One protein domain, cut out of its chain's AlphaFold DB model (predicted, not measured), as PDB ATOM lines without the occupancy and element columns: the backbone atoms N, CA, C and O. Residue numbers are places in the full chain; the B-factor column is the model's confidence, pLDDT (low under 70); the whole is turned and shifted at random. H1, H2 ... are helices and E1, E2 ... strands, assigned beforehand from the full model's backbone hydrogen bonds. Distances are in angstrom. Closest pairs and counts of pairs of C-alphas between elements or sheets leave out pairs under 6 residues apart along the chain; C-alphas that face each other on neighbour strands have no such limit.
ATOM      1  N   LEU A   2     -10.777  11.670  74.178       58.34
ATOM      2  CA  LEU A   2     -11.182  12.577  75.276       58.34
ATOM      3  C   LEU A   2     -10.021  13.345  75.942       58.34
ATOM      4  O   LEU A   2     -10.112  14.554  76.123       58.34
ATOM      5  N   THR A   3      -8.898  12.680  76.232       73.44
ATOM      6  CA  THR A   3      -7.708  13.328  76.821       73.44
ATOM      7  C   THR A   3      -7.099  14.391  75.904       73.44
ATOM      8  O   THR A   3      -6.631  15.423  76.370       73.44
ATOM      9  N   MET A   4      -7.117  14.151  74.592       73.88
ATOM     10  CA  MET A   4      -6.583  15.084  73.600       73.88
ATOM     11  C   MET A   4      -7.538  16.256  73.380       73.88
ATOM     12  O   MET A   4      -7.094  17.397  73.322       73.88
ATOM     13  N   ALA A   5      -8.846  15.976  73.349       77.25
ATOM     14  CA  ALA A   5      -9.881  16.997  73.287       77.25
ATOM     15  C   ALA A   5      -9.733  17.994  74.438       77.25
ATOM     16  O   ALA A   5      -9.647  19.196  74.196       77.25
ATOM     17  N   LYS A   6      -9.598  17.484  75.667       78.88
ATOM     18  CA  LYS A   6      -9.390  18.304  76.860       78.88
ATOM     19  C   LYS A   6      -8.122  19.157  76.763       78.88
ATOM     20  O   LYS A   6      -8.202  20.359  76.951       78.88
ATOM     21  N   ARG A   7      -6.987  18.576  76.354       84.12
ATOM     22  CA  ARG A   7      -5.724  19.323  76.192       84.12
ATOM     23  C   ARG A   7      -5.823  20.476  75.195       84.12
ATOM     24  O   ARG A   7      -5.275  21.537  75.454       84.12
ATOM     25  N   VAL A   8      -6.494  20.276  74.063       84.81
ATOM     26  CA  VAL A   8      -6.679  21.341  73.064       84.81
ATOM     27  C   VAL A   8      -7.583  22.449  73.612       84.81
ATOM     28  O   VAL A   8      -7.275  23.619  73.412       84.81
ATOM     29  N   LEU A   9      -8.648  22.103  74.345       84.31
ATOM     30  CA  LEU A   9      -9.506  23.095  74.999       84.31
ATOM     31  C   LEU A   9      -8.733  23.891  76.054       84.31
ATOM     32  O   LEU A   9      -8.750  25.116  76.012       84.31
ATOM     33  N   ASP A  10      -8.008  23.201  76.936       85.69
ATOM     34  CA  ASP A  10      -7.215  23.819  78.002       85.69
ATOM     35  C   ASP A  10      -6.180  24.800  77.418       85.69
ATOM     36  O   ASP A  10      -5.992  25.892  77.942       85.69
ATOM     37  N   GLN A  11      -5.543  24.456  76.293       86.88
ATOM     38  CA  GLN A  11      -4.591  25.347  75.622       86.88
ATOM     39  C   GLN A  11      -5.253  26.586  75.014       86.88
ATOM     40  O   GLN A  11      -4.704  27.680  75.120       86.88
ATOM     41  N   VAL A  12      -6.434  26.451  74.404       85.31
ATOM     42  CA  VAL A  12      -7.181  27.617  73.905       85.31
ATOM     43  C   VAL A  12      -7.597  28.521  75.066       85.31
ATOM     44  O   VAL A  12      -7.459  29.735  74.961       85.31
ATOM     45  N   GLU A  13      -8.029  27.945  76.187       83.31
ATOM     46  CA  GLU A  13      -8.404  28.685  77.397       83.31
ATOM     47  C   GLU A  13      -7.224  29.425  78.042       83.31
ATOM     48  O   GLU A  13      -7.397  30.551  78.493       83.31
ATOM     49  N   ILE A  14      -6.020  28.843  78.039       86.31
ATOM     50  CA  ILE A  14      -4.800  29.501  78.538       86.31
ATOM     51  C   ILE A  14      -4.367  30.632  77.600       86.31
ATOM     52  O   ILE A  14      -4.004  31.723  78.037       86.31
ATOM     53  N   CYS A  15      -4.386  30.381  76.293       83.25
ATOM     54  CA  CYS A  15      -3.867  31.329  75.314       83.25
ATOM     55  C   CYS A  15      -4.830  32.487  75.038       83.25
ATOM     56  O   CYS A  15      -4.382  33.544  74.592       83.25
ATOM     57  N   LYS A  16      -6.136  32.330  75.300       83.50
ATOM     58  CA  LYS A  16      -7.129  33.342  74.912       83.50
ATOM     59  C   LYS A  16      -6.882  34.704  75.563       83.50
ATOM     60  O   LYS A  16      -7.081  35.716  74.904       83.50
ATOM     61  N   GLU A  17      -6.417  34.727  76.813       75.88
ATOM     62  CA  GLU A  17      -6.197  35.965  77.576       75.88
ATOM     63  C   GLU A  17      -5.004  36.777  77.062       75.88
ATOM     64  O   GLU A  17      -4.958  37.991  77.246       75.88
ATOM     65  N   ASN A  18      -4.061  36.108  76.391       81.88
ATOM     66  CA  ASN A  18      -2.862  36.726  75.826       81.88
ATOM     67  C   ASN A  18      -3.024  37.099  74.344       81.88
ATOM     68  O   ASN A  18      -2.239  37.893  73.834       81.88
ATOM     69  N   ILE A  19      -3.999  36.507  73.641       84.00
ATOM     70  CA  ILE A  19      -4.181  36.664  72.188       84.00
ATOM     71  C   ILE A  19      -5.373  37.570  71.846       84.00
ATOM     72  O   ILE A  19      -5.317  38.291  70.852       84.00
ATOM     73  N   PHE A  20      -6.444  37.545  72.642       84.12
ATOM     74  CA  PHE A  20      -7.684  38.276  72.363       84.12
ATOM     75  C   PHE A  20      -7.945  39.356  73.416       84.12
ATOM     76  O   PHE A  20      -7.438  39.294  74.539       84.12
ATOM     77  N   HIS A  21      -8.755  40.360  73.078       82.81
ATOM     78  CA  HIS A  21      -9.154  41.366  74.054       82.81
ATOM     79  C   HIS A  21     -10.080  40.756  75.109       82.81
ATOM     80  O   HIS A  21     -10.878  39.866  74.833       82.81
ATOM     81  N   LYS A  22     -10.049  41.303  76.330       79.38
ATOM     82  CA  LYS A  22     -10.888  40.839  77.455       79.38
ATOM     83  C   LYS A  22     -12.399  40.891  77.182       79.38
ATOM     84  O   LYS A  22     -13.157  40.208  77.861       79.38
ATOM     85  N   ASN A  23     -12.823  41.696  76.208       81.81
ATOM     86  CA  ASN A  23     -14.222  41.826  75.801       81.81
ATOM     87  C   ASN A  23     -14.607  40.861  74.664       81.81
ATOM     88  O   ASN A  23     -15.788  40.767  74.325       81.81
ATOM     89  N   ASP A  24     -13.644  40.148  74.078       82.19
ATOM     90  CA  ASP A  24     -13.898  39.207  72.994       82.19
ATOM     91  C   ASP A  24     -14.477  37.903  73.543       82.19
ATOM     92  O   ASP A  24     -13.942  37.271  74.458       82.19
ATOM     93  N   LYS A  25     -15.574  37.445  72.937       82.50
ATOM     94  CA  LYS A  25     -16.167  36.147  73.255       82.50
ATOM     95  C   LYS A  25     -15.491  35.045  72.437       82.50
ATOM     96  O   LYS A  25     -15.943  34.697  71.346       82.50
ATOM     97  N   VAL A  26     -14.410  34.493  72.972       80.62
ATOM     98  CA  VAL A  26     -13.668  33.396  72.339       80.62
ATOM     99  C   VAL A  26     -14.357  32.065  72.641       80.62
ATOM    100  O   VAL A  26     -14.466  31.660  73.794       80.62
ATOM    101  N   GLU A  27     -14.829  31.376  71.601       80.44
ATOM    102  CA  GLU A  27     -15.457  30.055  71.711       80.44
ATOM    103  C   GLU A  27     -14.792  29.066  70.746       80.44
ATOM    104  O   GLU A  27     -14.875  29.223  69.523       80.44
ATOM    105  N   LEU A  28     -14.188  27.999  71.279       81.75
ATOM    106  CA  LEU A  28     -13.742  26.870  70.466       81.75
ATOM    107  C   LEU A  28     -14.968  26.059  70.030       81.75
ATOM    108  O   LEU A  28     -15.670  25.482  70.859       81.75
ATOM    109  N   LYS A  29     -15.248  26.027  68.723       78.81
ATOM    110  CA  LYS A  29     -16.412  25.306  68.176       78.81
ATOM    111  C   LYS A  29     -16.065  23.869  67.797       78.81
ATOM    112  O   LYS A  29     -16.729  22.943  68.258       78.81
ATOM    113  N   GLN A  30     -15.008  23.697  67.003       82.69
ATOM    114  CA  GLN A  30     -14.565  22.408  66.473       82.69
ATOM    115  C   GLN A  30     -13.039  22.374  66.292       82.69
ATOM    116  O   GLN A  30     -12.429  23.418  66.060       82.69
ATOM    117  N   ALA A  31     -12.442  21.183  66.325       84.19
ATOM    118  CA  ALA A  31     -11.067  20.933  65.892       84.19
ATOM    119  C   ALA A  31     -11.017  19.717  64.958       84.19
ATOM    120  O   ALA A  31     -11.615  18.686  65.261       84.19
ATOM    121  N   ARG A  32     -10.291  19.826  63.840       86.31
ATOM    122  CA  ARG A  32     -10.125  18.761  62.838       86.31
ATOM    123  C   ARG A  32      -8.649  18.418  62.678       86.31
ATOM    124  O   ARG A  32      -7.818  19.318  62.624       86.31
ATOM    125  N   PHE A  33      -8.323  17.133  62.607       86.06
ATOM    126  CA  PHE A  33      -6.952  16.643  62.437       86.06
ATOM    127  C   PHE A  33      -6.951  15.271  61.757       86.06
ATOM    128  O   PHE A  33      -7.995  14.641  61.624       86.06
ATOM    129  N   THR A  34      -5.791  14.785  61.326       84.12
ATOM    130  CA  THR A  34      -5.660  13.479  60.663       84.12
ATOM    131  C   THR A  34      -4.649  12.592  61.380       84.12
ATOM    132  O   THR A  34      -3.573  13.062  61.737       84.12
ATOM    133  N   ILE A  35      -4.950  11.300  61.532       85.19
ATOM    134  CA  ILE A  35      -3.976  10.276  61.947       85.19
ATOM    135  C   ILE A  35      -3.925   9.225  60.839       85.19
ATOM    136  O   ILE A  35      -4.947   8.616  60.532       85.19
ATOM    137  N   ASN A  36      -2.756   9.008  60.229       88.81
ATOM    138  CA  ASN A  36      -2.574   8.070  59.110       88.81
ATOM    139  C   ASN A  36      -3.582   8.307  57.966       88.81
ATOM    140  O   ASN A  36      -4.268   7.381  57.536       88.81
ATOM    141  N   ASN A  37      -3.733   9.566  57.536       84.94
ATOM    142  CA  ASN A  37      -4.718  10.025  56.542       84.94
ATOM    143  C   ASN A  37      -6.194   9.757  56.888       84.94
ATOM    144  O   ASN A  37      -7.072  10.005  56.065       84.94
ATOM    145  N   LYS A  38      -6.502   9.298  58.105       77.56
ATOM    146  CA  LYS A  38      -7.878   9.207  58.597       77.56
ATOM    147  C   LYS A  38      -8.240  10.528  59.271       77.56
ATOM    148  O   LYS A  38      -7.542  10.902  60.216       77.56
ATOM    149  N   PRO A  39      -9.276  11.246  58.808       81.94
ATOM    150  CA  PRO A  39      -9.722  12.470  59.453       81.94
ATOM    151  C   PRO A  39     -10.401  12.167  60.791       81.94
ATOM    152  O   PRO A  39     -11.061  11.142  60.959       81.94
ATOM    153  N   PHE A  40     -10.231  13.076  61.738       79.75
ATOM    154  CA  PHE A  40     -10.851  13.084  63.051       79.75
ATOM    155  C   PHE A  40     -11.362  14.489  63.338       79.75
ATOM    156  O   PHE A  40     -10.710  15.483  63.006       79.75
ATOM    157  N   GLU A  41     -12.501  14.560  64.013       81.75
ATOM    158  CA  GLU A  41     -13.131  15.810  64.403       81.75
ATOM    159  C   GLU A  41     -13.540  15.763  65.876       81.75
ATOM    160  O   GLU A  41     -14.020  14.748  66.379       81.75
ATOM    161  N   ILE A  42     -13.322  16.874  66.578       82.19
ATOM    162  CA  ILE A  42     -13.727  17.087  67.966       82.19
ATOM    163  C   ILE A  42     -14.656  18.295  67.993       82.19
ATOM    164  O   ILE A  42     -14.263  19.388  67.593       82.19
ATOM    165  N   GLN A  43     -15.872  18.098  68.495       79.38
ATOM    166  CA  GLN A  43     -16.863  19.154  68.694       79.38
ATOM    167  C   GLN A  43     -16.836  19.602  70.164       79.38
ATOM    168  O   GLN A  43     -16.984  18.775  71.063       79.38
ATOM    169  N   TYR A  44     -16.632  20.899  70.411       75.44
ATOM    170  CA  TYR A  44     -16.458  21.477  71.758       75.44
ATOM    171  C   TYR A  44     -17.691  22.209  72.282       75.44
ATOM    172  O   TYR A  44     -17.803  22.490  73.476       75.44
ATOM    173  N   ARG A  45     -18.645  22.516  71.403       67.62
ATOM    174  CA  ARG A  45     -19.911  23.128  71.803       67.62
ATOM    175  C   ARG A  45     -20.734  22.134  72.629       67.62
ATOM    176  O   ARG A  45     -20.733  20.943  72.325       67.62
ATOM    177  N   LYS A  46     -21.531  22.629  73.592       57.41
ATOM    178  CA  LYS A  46     -22.723  21.898  74.064       57.41
ATOM    179  C   LYS A  46     -23.541  21.573  72.822       57.41
ATOM    180  O   LYS A  46     -24.112  22.476  72.204       57.41
ATOM    181  N   VAL A  47     -23.499  20.317  72.400       59.09
ATOM    182  CA  VAL A  47     -24.223  19.911  71.210       59.09
ATOM    183  C   VAL A  47     -25.696  20.117  71.534       59.09
ATOM    184  O   VAL A  47     -26.167  19.667  72.577       59.09
ATOM    185  N   ASN A  48     -26.391  20.904  70.713       69.25
ATOM    186  CA  ASN A  48     -27.819  21.085  70.911       69.25
ATOM    187  C   ASN A  48     -28.471  19.736  70.601       69.25
ATOM    188  O   ASN A  48     -28.594  19.370  69.434       69.25
ATOM    189  N   GLN A  49     -28.814  19.002  71.656       71.81
ATOM    190  CA  GLN A  49     -29.323  17.644  71.569       71.81
ATOM    191  C   GLN A  49     -30.580  17.572  70.689       71.81
ATOM    192  O   GLN A  49     -30.693  16.649  69.891       71.81
ATOM    193  N   GLU A  50     -31.435  18.601  70.724       75.56
ATOM    194  CA  GLU A  50     -32.620  18.704  69.861       75.56
ATOM    195  C   GLU A  50     -32.238  18.732  68.378       75.56
ATOM    196  O   GLU A  50     -32.786  17.978  67.583       75.56
ATOM    197  N   LYS A  51     -31.213  19.510  68.002       79.00
ATOM    198  CA  LYS A  51     -30.737  19.564  66.608       79.00
ATOM    199  C   LYS A  51     -30.132  18.244  66.136       79.00
ATOM    200  O   LYS A  51     -30.207  17.934  64.949       79.00
ATOM    201  N   ILE A  52     -29.502  17.487  67.037       80.38
ATOM    202  CA  ILE A  52     -28.984  16.152  66.713       80.38
ATOM    203  C   ILE A  52     -30.144  15.182  66.495       80.38
ATOM    204  O   ILE A  52     -30.141  14.431  65.521       80.38
ATOM    205  N   ASP A  53     -31.124  15.186  67.398       85.62
ATOM    206  CA  ASP A  53     -32.294  14.321  67.289       85.62
ATOM    207  C   ASP A  53     -33.094  14.641  66.014       85.62
ATOM    208  O   ASP A  53     -33.447  13.715  65.280       85.62
ATOM    209  N   ASP A  54     -33.265  15.918  65.665       88.44
ATOM    210  CA  ASP A  54     -33.867  16.353  64.399       88.44
ATOM    211  C   ASP A  54     -33.086  15.847  63.180       88.44
ATOM    212  O   ASP A  54     -33.685  15.360  62.217       88.44
ATOM    213  N   LEU A  55     -31.748  15.900  63.214       89.75
ATOM    214  CA  LEU A  55     -30.901  15.347  62.154       89.75
ATOM    215  C   LEU A  55     -31.101  13.833  62.019       89.75
ATOM    216  O   LEU A  55     -31.267  13.333  60.906       89.75
ATOM    217  N   HIS A  56     -31.109  13.094  63.130       92.88
ATOM    218  CA  HIS A  56     -31.332  11.648  63.113       92.88
ATOM    219  C   HIS A  56     -32.702  11.298  62.529       92.88
ATOM    220  O   HIS A  56     -32.801  10.391  61.700       92.88
ATOM    221  N   LEU A  57     -33.746  12.032  62.923       93.31
ATOM    222  CA  LEU A  57     -35.101  11.862  62.403       93.31
ATOM    223  C   LEU A  57     -35.182  12.197  60.911       93.31
ATOM    224  O   LEU A  57     -35.791  11.447  60.149       93.31
ATOM    225  N   ALA A  58     -34.544  13.283  60.473       92.88
ATOM    226  CA  ALA A  58     -34.504  13.678  59.069       92.88
ATOM    227  C   ALA A  58     -33.786  12.634  58.206       92.88
ATOM    228  O   ALA A  58     -34.293  12.255  57.151       92.88
ATOM    229  N   VAL A  59     -32.638  12.129  58.666       94.00
ATOM    230  CA  VAL A  59     -31.905  11.057  57.984       94.00
ATOM    231  C   VAL A  59     -32.759   9.799  57.911       94.00
ATOM    232  O   VAL A  59     -32.966   9.289  56.816       94.00
ATOM    233  N   LEU A  60     -33.307   9.329  59.034       94.06
ATOM    234  CA  LEU A  60     -34.157   8.139  59.067       94.06
ATOM    235  C   LEU A  60     -35.342   8.257  58.096       94.06
ATOM    236  O   LEU A  60     -35.566   7.362  57.283       94.06
ATOM    237  N   LYS A  61     -36.036   9.400  58.102       93.44
ATOM    238  CA  LYS A  61     -37.131   9.692  57.168       93.44
ATOM    239  C   LYS A  61     -36.677   9.636  55.708       93.44
ATOM    240  O   LYS A  61     -37.403   9.110  54.868       93.44
ATOM    241  N   SER A  62     -35.502  10.180  55.398       93.38
ATOM    242  CA  SER A  62     -34.923  10.139  54.049       93.38
ATOM    243  C   SER A  62     -34.560   8.720  53.619       93.38
ATOM    244  O   SER A  62     -34.782   8.374  52.461       93.38
ATOM    245  N   LEU A  63     -34.059   7.884  54.534       92.69
ATOM    246  CA  LEU A  63     -33.784   6.474  54.251       92.69
ATOM    247  C   LEU A  63     -35.065   5.716  53.905       92.69
ATOM    248  O   LEU A  63     -35.103   5.024  52.889       92.69
ATOM    249  N   ASP A  64     -36.114   5.892  54.711       88.81
ATOM    250  CA  ASP A  64     -37.386   5.193  54.531       88.81
ATOM    251  C   ASP A  64     -38.090   5.647  53.240       88.81
ATOM    252  O   ASP A  64     -38.491   4.818  52.422       88.81
ATOM    253  N   LYS A  65     -38.166   6.963  52.992       88.44
ATOM    254  CA  LYS A  65     -38.764   7.508  51.760       88.44
ATOM    255  C   LYS A  65     -37.953   7.190  50.508       88.44
ATOM    256  O   LYS A  65     -38.527   6.900  49.462       88.44
ATOM    257  N   GLY A  66     -36.629   7.257  50.611       90.81
ATOM    258  CA  GLY A  66     -35.712   6.988  49.508       90.81
ATOM    259  C   GLY A  66     -35.481   5.501  49.246       90.81
ATOM    260  O   GLY A  66     -34.794   5.172  48.283       90.81
ATOM    261  N   LYS A  67     -36.024   4.605  50.088       88.94
ATOM    262  CA  LYS A  67     -35.767   3.154  50.050       88.94
ATOM    263  C   LYS A  67     -34.265   2.832  50.052       88.94
ATOM    264  O   LYS A  67     -33.812   1.905  49.383       88.94
ATOM    265  N   ILE A  68     -33.481   3.616  50.794       91.69
ATOM    266  CA  ILE A  68     -32.024   3.469  50.860       91.69
ATOM    267  C   ILE A  68     -31.703   2.276  51.757       91.69
ATOM    268  O   ILE A  68     -32.110   2.225  52.921       91.69
ATOM    269  N   SER A  69     -30.959   1.306  51.221       90.56
ATOM    270  CA  SER A  69     -30.572   0.125  51.988       90.56
ATOM    271  C   SER A  69     -29.620   0.491  53.128       90.56
ATOM    272  O   SER A  69     -28.864   1.465  53.073       90.56
ATOM    273  N   ARG A  70     -29.618  -0.337  54.174       89.31
ATOM    274  CA  ARG A  70     -28.716  -0.174  55.321       89.31
ATOM    275  C   ARG A  70     -27.246  -0.179  54.897       89.31
ATOM    276  O   ARG A  70     -26.452   0.594  55.422       89.31
ATOM    277  N   GLU A  71     -26.891  -1.030  53.941       90.75
ATOM    278  CA  GLU A  71     -25.544  -1.103  53.371       90.75
ATOM    279  C   GLU A  71     -25.179   0.175  52.612       90.75
ATOM    280  O   GLU A  71     -24.141   0.770  52.892       90.75
ATOM    281  N   ALA A  72     -26.062   0.654  51.730       92.19
ATOM    282  CA  ALA A  72     -25.843   1.898  50.998       92.19
ATOM    283  C   ALA A  72     -25.655   3.082  51.958       92.19
ATOM    284  O   ALA A  72     -24.732   3.881  51.799       92.19
ATOM    285  N   TYR A  73     -26.476   3.159  53.010       94.19
ATOM    286  CA  TYR A  73     -26.324   4.189  54.031       94.19
ATOM    287  C   TYR A  73     -25.009   4.069  54.808       94.19
ATOM    288  O   TYR A  73     -24.348   5.076  55.053       94.19
ATOM    289  N   ARG A  74     -24.590   2.851  55.175       90.56
ATOM    290  CA  ARG A  74     -23.297   2.620  55.837       90.56
ATOM    291  C   ARG A  74     -22.135   3.113  54.981       90.56
ATOM    292  O   ARG A  74     -21.249   3.763  55.529       90.56
ATOM    293  N   SER A  75     -22.163   2.866  53.672       93.19
ATOM    294  CA  SER A  75     -21.153   3.365  52.730       93.19
ATOM    295  C   SER A  75     -21.119   4.896  52.689       93.19
ATOM    296  O   SER A  75     -20.044   5.487  52.782       93.19
ATOM    297  N   LEU A  76     -22.283   5.554  52.651       91.62
ATOM    298  CA  LEU A  76     -22.381   7.019  52.696       91.62
ATOM    299  C   LEU A  76     -21.855   7.596  54.015       91.62
ATOM    300  O   LEU A  76     -21.021   8.501  54.015       91.62
ATOM    301  N   ALA A  77     -22.307   7.050  55.144       89.44
ATOM    302  CA  ALA A  77     -21.877   7.488  56.464       89.44
ATOM    303  C   ALA A  77     -20.387   7.203  56.696       89.44
ATOM    304  O   ALA A  77     -19.732   7.919  57.446       89.44
ATOM    305  N   HIS A  78     -19.808   6.169  56.075       85.94
ATOM    306  CA  HIS A  78     -18.371   5.905  56.161       85.94
ATOM    307  C   HIS A  78     -17.544   7.070  55.604       85.94
ATOM    308  O   HIS A  78     -16.571   7.476  56.238       85.94
ATOM    309  N   ILE A  79     -17.970   7.630  54.469       86.50
ATOM    310  CA  ILE A  79     -17.286   8.730  53.782       86.50
ATOM    311  C   ILE A  79     -17.561  10.070  54.477       86.50
ATOM    312  O   ILE A  79     -16.639  10.857  54.684       86.50
ATOM    313  N   ASN A  80     -18.812  10.331  54.861       84.81
ATOM    314  CA  ASN A  80     -19.205  11.594  55.478       84.81
ATOM    315  C   ASN A  80     -19.291  11.472  57.009       84.81
ATOM    316  O   ASN A  80     -20.186  10.816  57.541       84.81
ATOM    317  N   GLN A  81     -18.373  12.138  57.719       77.81
ATOM    318  CA  GLN A  81     -18.309  12.106  59.184       77.81
ATOM    319  C   GLN A  81     -19.452  12.857  59.877       77.81
ATOM    320  O   GLN A  81     -19.761  12.520  61.018       77.81
ATOM    321  N   ASP A  82     -20.102  13.792  59.181       82.12
ATOM    322  CA  ASP A  82     -21.229  14.570  59.703       82.12
ATOM    323  C   ASP A  82     -22.532  13.750  59.741       82.12
ATOM    324  O   ASP A  82     -23.498  14.135  60.403       82.12
ATOM    325  N   LEU A  83     -22.584  12.608  59.040       87.75
ATOM    326  CA  LEU A  83     -23.750  11.732  59.051       87.75
ATOM    327  C   LEU A  83     -23.771  10.827  60.295       87.75
ATOM    328  O   LEU A  83     -22.754  10.225  60.661       87.75
ATOM    329  N   PRO A  84     -24.949  10.636  60.916       89.62
ATOM    330  CA  PRO A  84     -25.083   9.738  62.051       89.62
ATOM    331  C   PRO A  84     -24.775   8.296  61.653       89.62
ATOM    332  O   PRO A  84     -25.154   7.810  60.589       89.62
ATOM    333  N   ARG A  85     -24.091   7.557  62.523       89.62
ATOM    334  CA  ARG A  85     -23.748   6.161  62.232       89.62
ATOM    335  C   ARG A  85     -24.998   5.279  62.242       89.62
ATOM    336  O   ARG A  85     -25.967   5.559  62.942       89.62
ATOM    337  N   ASP A  86     -24.941   4.175  61.500       87.88
ATOM    338  CA  ASP A  86     -26.035   3.196  61.385       87.88
ATOM    339  C   ASP A  86     -26.588   2.744  62.748       87.88
ATOM    340  O   ASP A  86     -27.800   2.652  62.921       87.88
ATOM    341  N   GLY A  87     -25.721   2.541  63.748       85.31
ATOM    342  CA  GLY A  87     -26.153   2.200  65.107       85.31
ATOM    343  C   GLY A  87     -27.068   3.258  65.737       85.31
ATOM    344  O   GLY A  87     -28.073   2.911  66.354       85.31
ATOM    345  N   THR A  88     -26.772   4.540  65.521       89.94
ATOM    346  CA  THR A  88     -27.561   5.674  66.024       89.94
ATOM    347  C   THR A  88     -28.900   5.815  65.299       89.94
ATOM    348  O   THR A  88     -29.925   6.114  65.912       89.94
ATOM    349  N   ILE A  89     -28.924   5.564  63.989       92.25
ATOM    350  CA  ILE A  89     -30.177   5.532  63.223       92.25
ATOM    351  C   ILE A  89     -31.044   4.342  63.649       92.25
ATOM    352  O   ILE A  89     -32.249   4.496  63.842       92.25
ATOM    353  N   SER A  90     -30.434   3.178  63.880       89.31
ATOM    354  CA  SER A  90     -31.126   1.989  64.383       89.31
ATOM    355  C   SER A  90     -31.755   2.232  65.760       89.31
ATOM    356  O   SER A  90     -32.937   1.947  65.953       89.31
ATOM    357  N   SER A  91     -31.018   2.828  66.703       88.62
ATOM    358  CA  SER A  91     -31.563   3.157  68.027       88.62
ATOM    359  C   SER A  91     -32.676   4.206  67.950       88.62
ATOM    360  O   SER A  91     -33.692   4.073  68.635       88.62
ATOM    361  N   THR A  92     -32.545   5.197  67.062       92.06
ATOM    362  CA  THR A  92     -33.602   6.182  66.783       92.06
ATOM    363  C   THR A  92     -34.866   5.502  66.257       92.06
ATOM    364  O   THR A  92     -35.958   5.774  66.756       92.06
ATOM    365  N   ARG A  93     -34.732   4.558  65.315       93.81
ATOM    366  CA  ARG A  93     -35.851   3.760  64.792       93.81
ATOM    367  C   ARG A  93     -36.509   2.921  65.889       93.81
ATOM    368  O   ARG A  93     -37.728   2.922  66.002       93.81
ATOM    369  N   GLN A  94     -35.731   2.251  66.738       91.00
ATOM    370  CA  GLN A  94     -36.271   1.482  67.866       91.00
ATOM    371  C   GLN A  94     -37.027   2.366  68.865       91.00
ATOM    372  O   GLN A  94     -38.091   1.980  69.346       91.00
ATOM    373  N   ARG A  95     -36.501   3.560  69.167       93.38
ATOM    374  CA  ARG A  95     -37.162   4.550  70.026       93.38
ATOM    375  C   ARG A  95     -38.511   4.975  69.439       93.38
ATOM    376  O   ARG A  95     -39.504   4.929  70.157       93.38
ATOM    377  N   LEU A  96     -38.552   5.311  68.149       92.06
ATOM    378  CA  LEU A  96     -39.794   5.654  67.451       92.06
ATOM    379  C   LEU A  96     -40.790   4.498  67.448       92.06
ATOM    380  O   LEU A  96     -41.954   4.715  67.752       92.06
ATOM    381  N   ASN A  97     -40.347   3.271  67.171       90.56
ATOM    382  CA  ASN A  97     -41.229   2.104  67.185       90.56
ATOM    383  C   ASN A  97     -41.882   1.902  68.561       90.56
ATOM    384  O   ASN A  97     -43.075   1.630  68.623       90.56
ATOM    385  N   LYS A  98     -41.140   2.100  69.660       91.75
ATOM    386  CA  LYS A  98     -41.702   2.051  71.022       91.75
ATOM    387  C   LYS A  98     -42.722   3.162  71.271       91.75
ATOM    388  O   LYS A  98     -43.759   2.915  71.871       91.75
ATOM    389  N   GLN A  99     -42.443   4.382  70.807       92.81
ATOM    390  CA  GLN A  99     -43.394   5.493  70.911       92.81
ATOM    391  C   GLN A  99     -44.665   5.211  70.105       92.81
ATOM    392  O   GLN A  99     -45.764   5.392  70.618       92.81
ATOM    393  N   MET A 100     -44.517   4.714  68.876       91.44
ATOM    394  CA  MET A 100     -45.635   4.329  68.022       91.44
ATOM    395  C   MET A 100     -46.456   3.202  68.638       91.44
ATOM    396  O   MET A 100     -47.674   3.288  68.614       91.44
TER     397      MET A 100
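Overview. This is residues 2 to 100 of the 260 residues of an uncharacterized protein of Gigaspora rosea (UniProt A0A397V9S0). Two loosely joined lobes: a hairpin of antiparallel strands, E1 and E2, with H1's first half beside it, and a group of three helices in which H4 crosses H2. The 99 printed residues, mostly helix, run H1 E1 E2 H2 H3 H4. The whole is loose, radius of gyration of the C-alphas 18.1 A, spans 53 by 35 by 22 A.

Along the chain. H1, residues 2 to 19, 25.3 A, begins at C-alpha 2 (-11.182, 12.577, 75.276). E1 is residues 30 to 35, E2 38 to 43, H2 49 to 66, 25.3 A, H3 70 to 79. H4, 86 to 100, 20.7 A, ends at C-alpha 100 (-45.635, 4.329, 68.022).

Arrangement. In the hairpin, N 33 and O 40 are 2.9 A apart. H2 and H4 touch, about perpendicular at 90 degrees; closest C-alphas, His 56 and Ile 89, 6.2 A. H3 and H4 touch; closest C-alphas, Arg 74 and Asp 86, 6.2 A. H1 is apart from H2. Every O i to N i+4 pair is within hydrogen-bond range in H2, H3, H4; 12 of 14 in H1.

Size, cuts and confidence. No cut, no long link; residues 2 and 45 to 48 are under pLDDT 70.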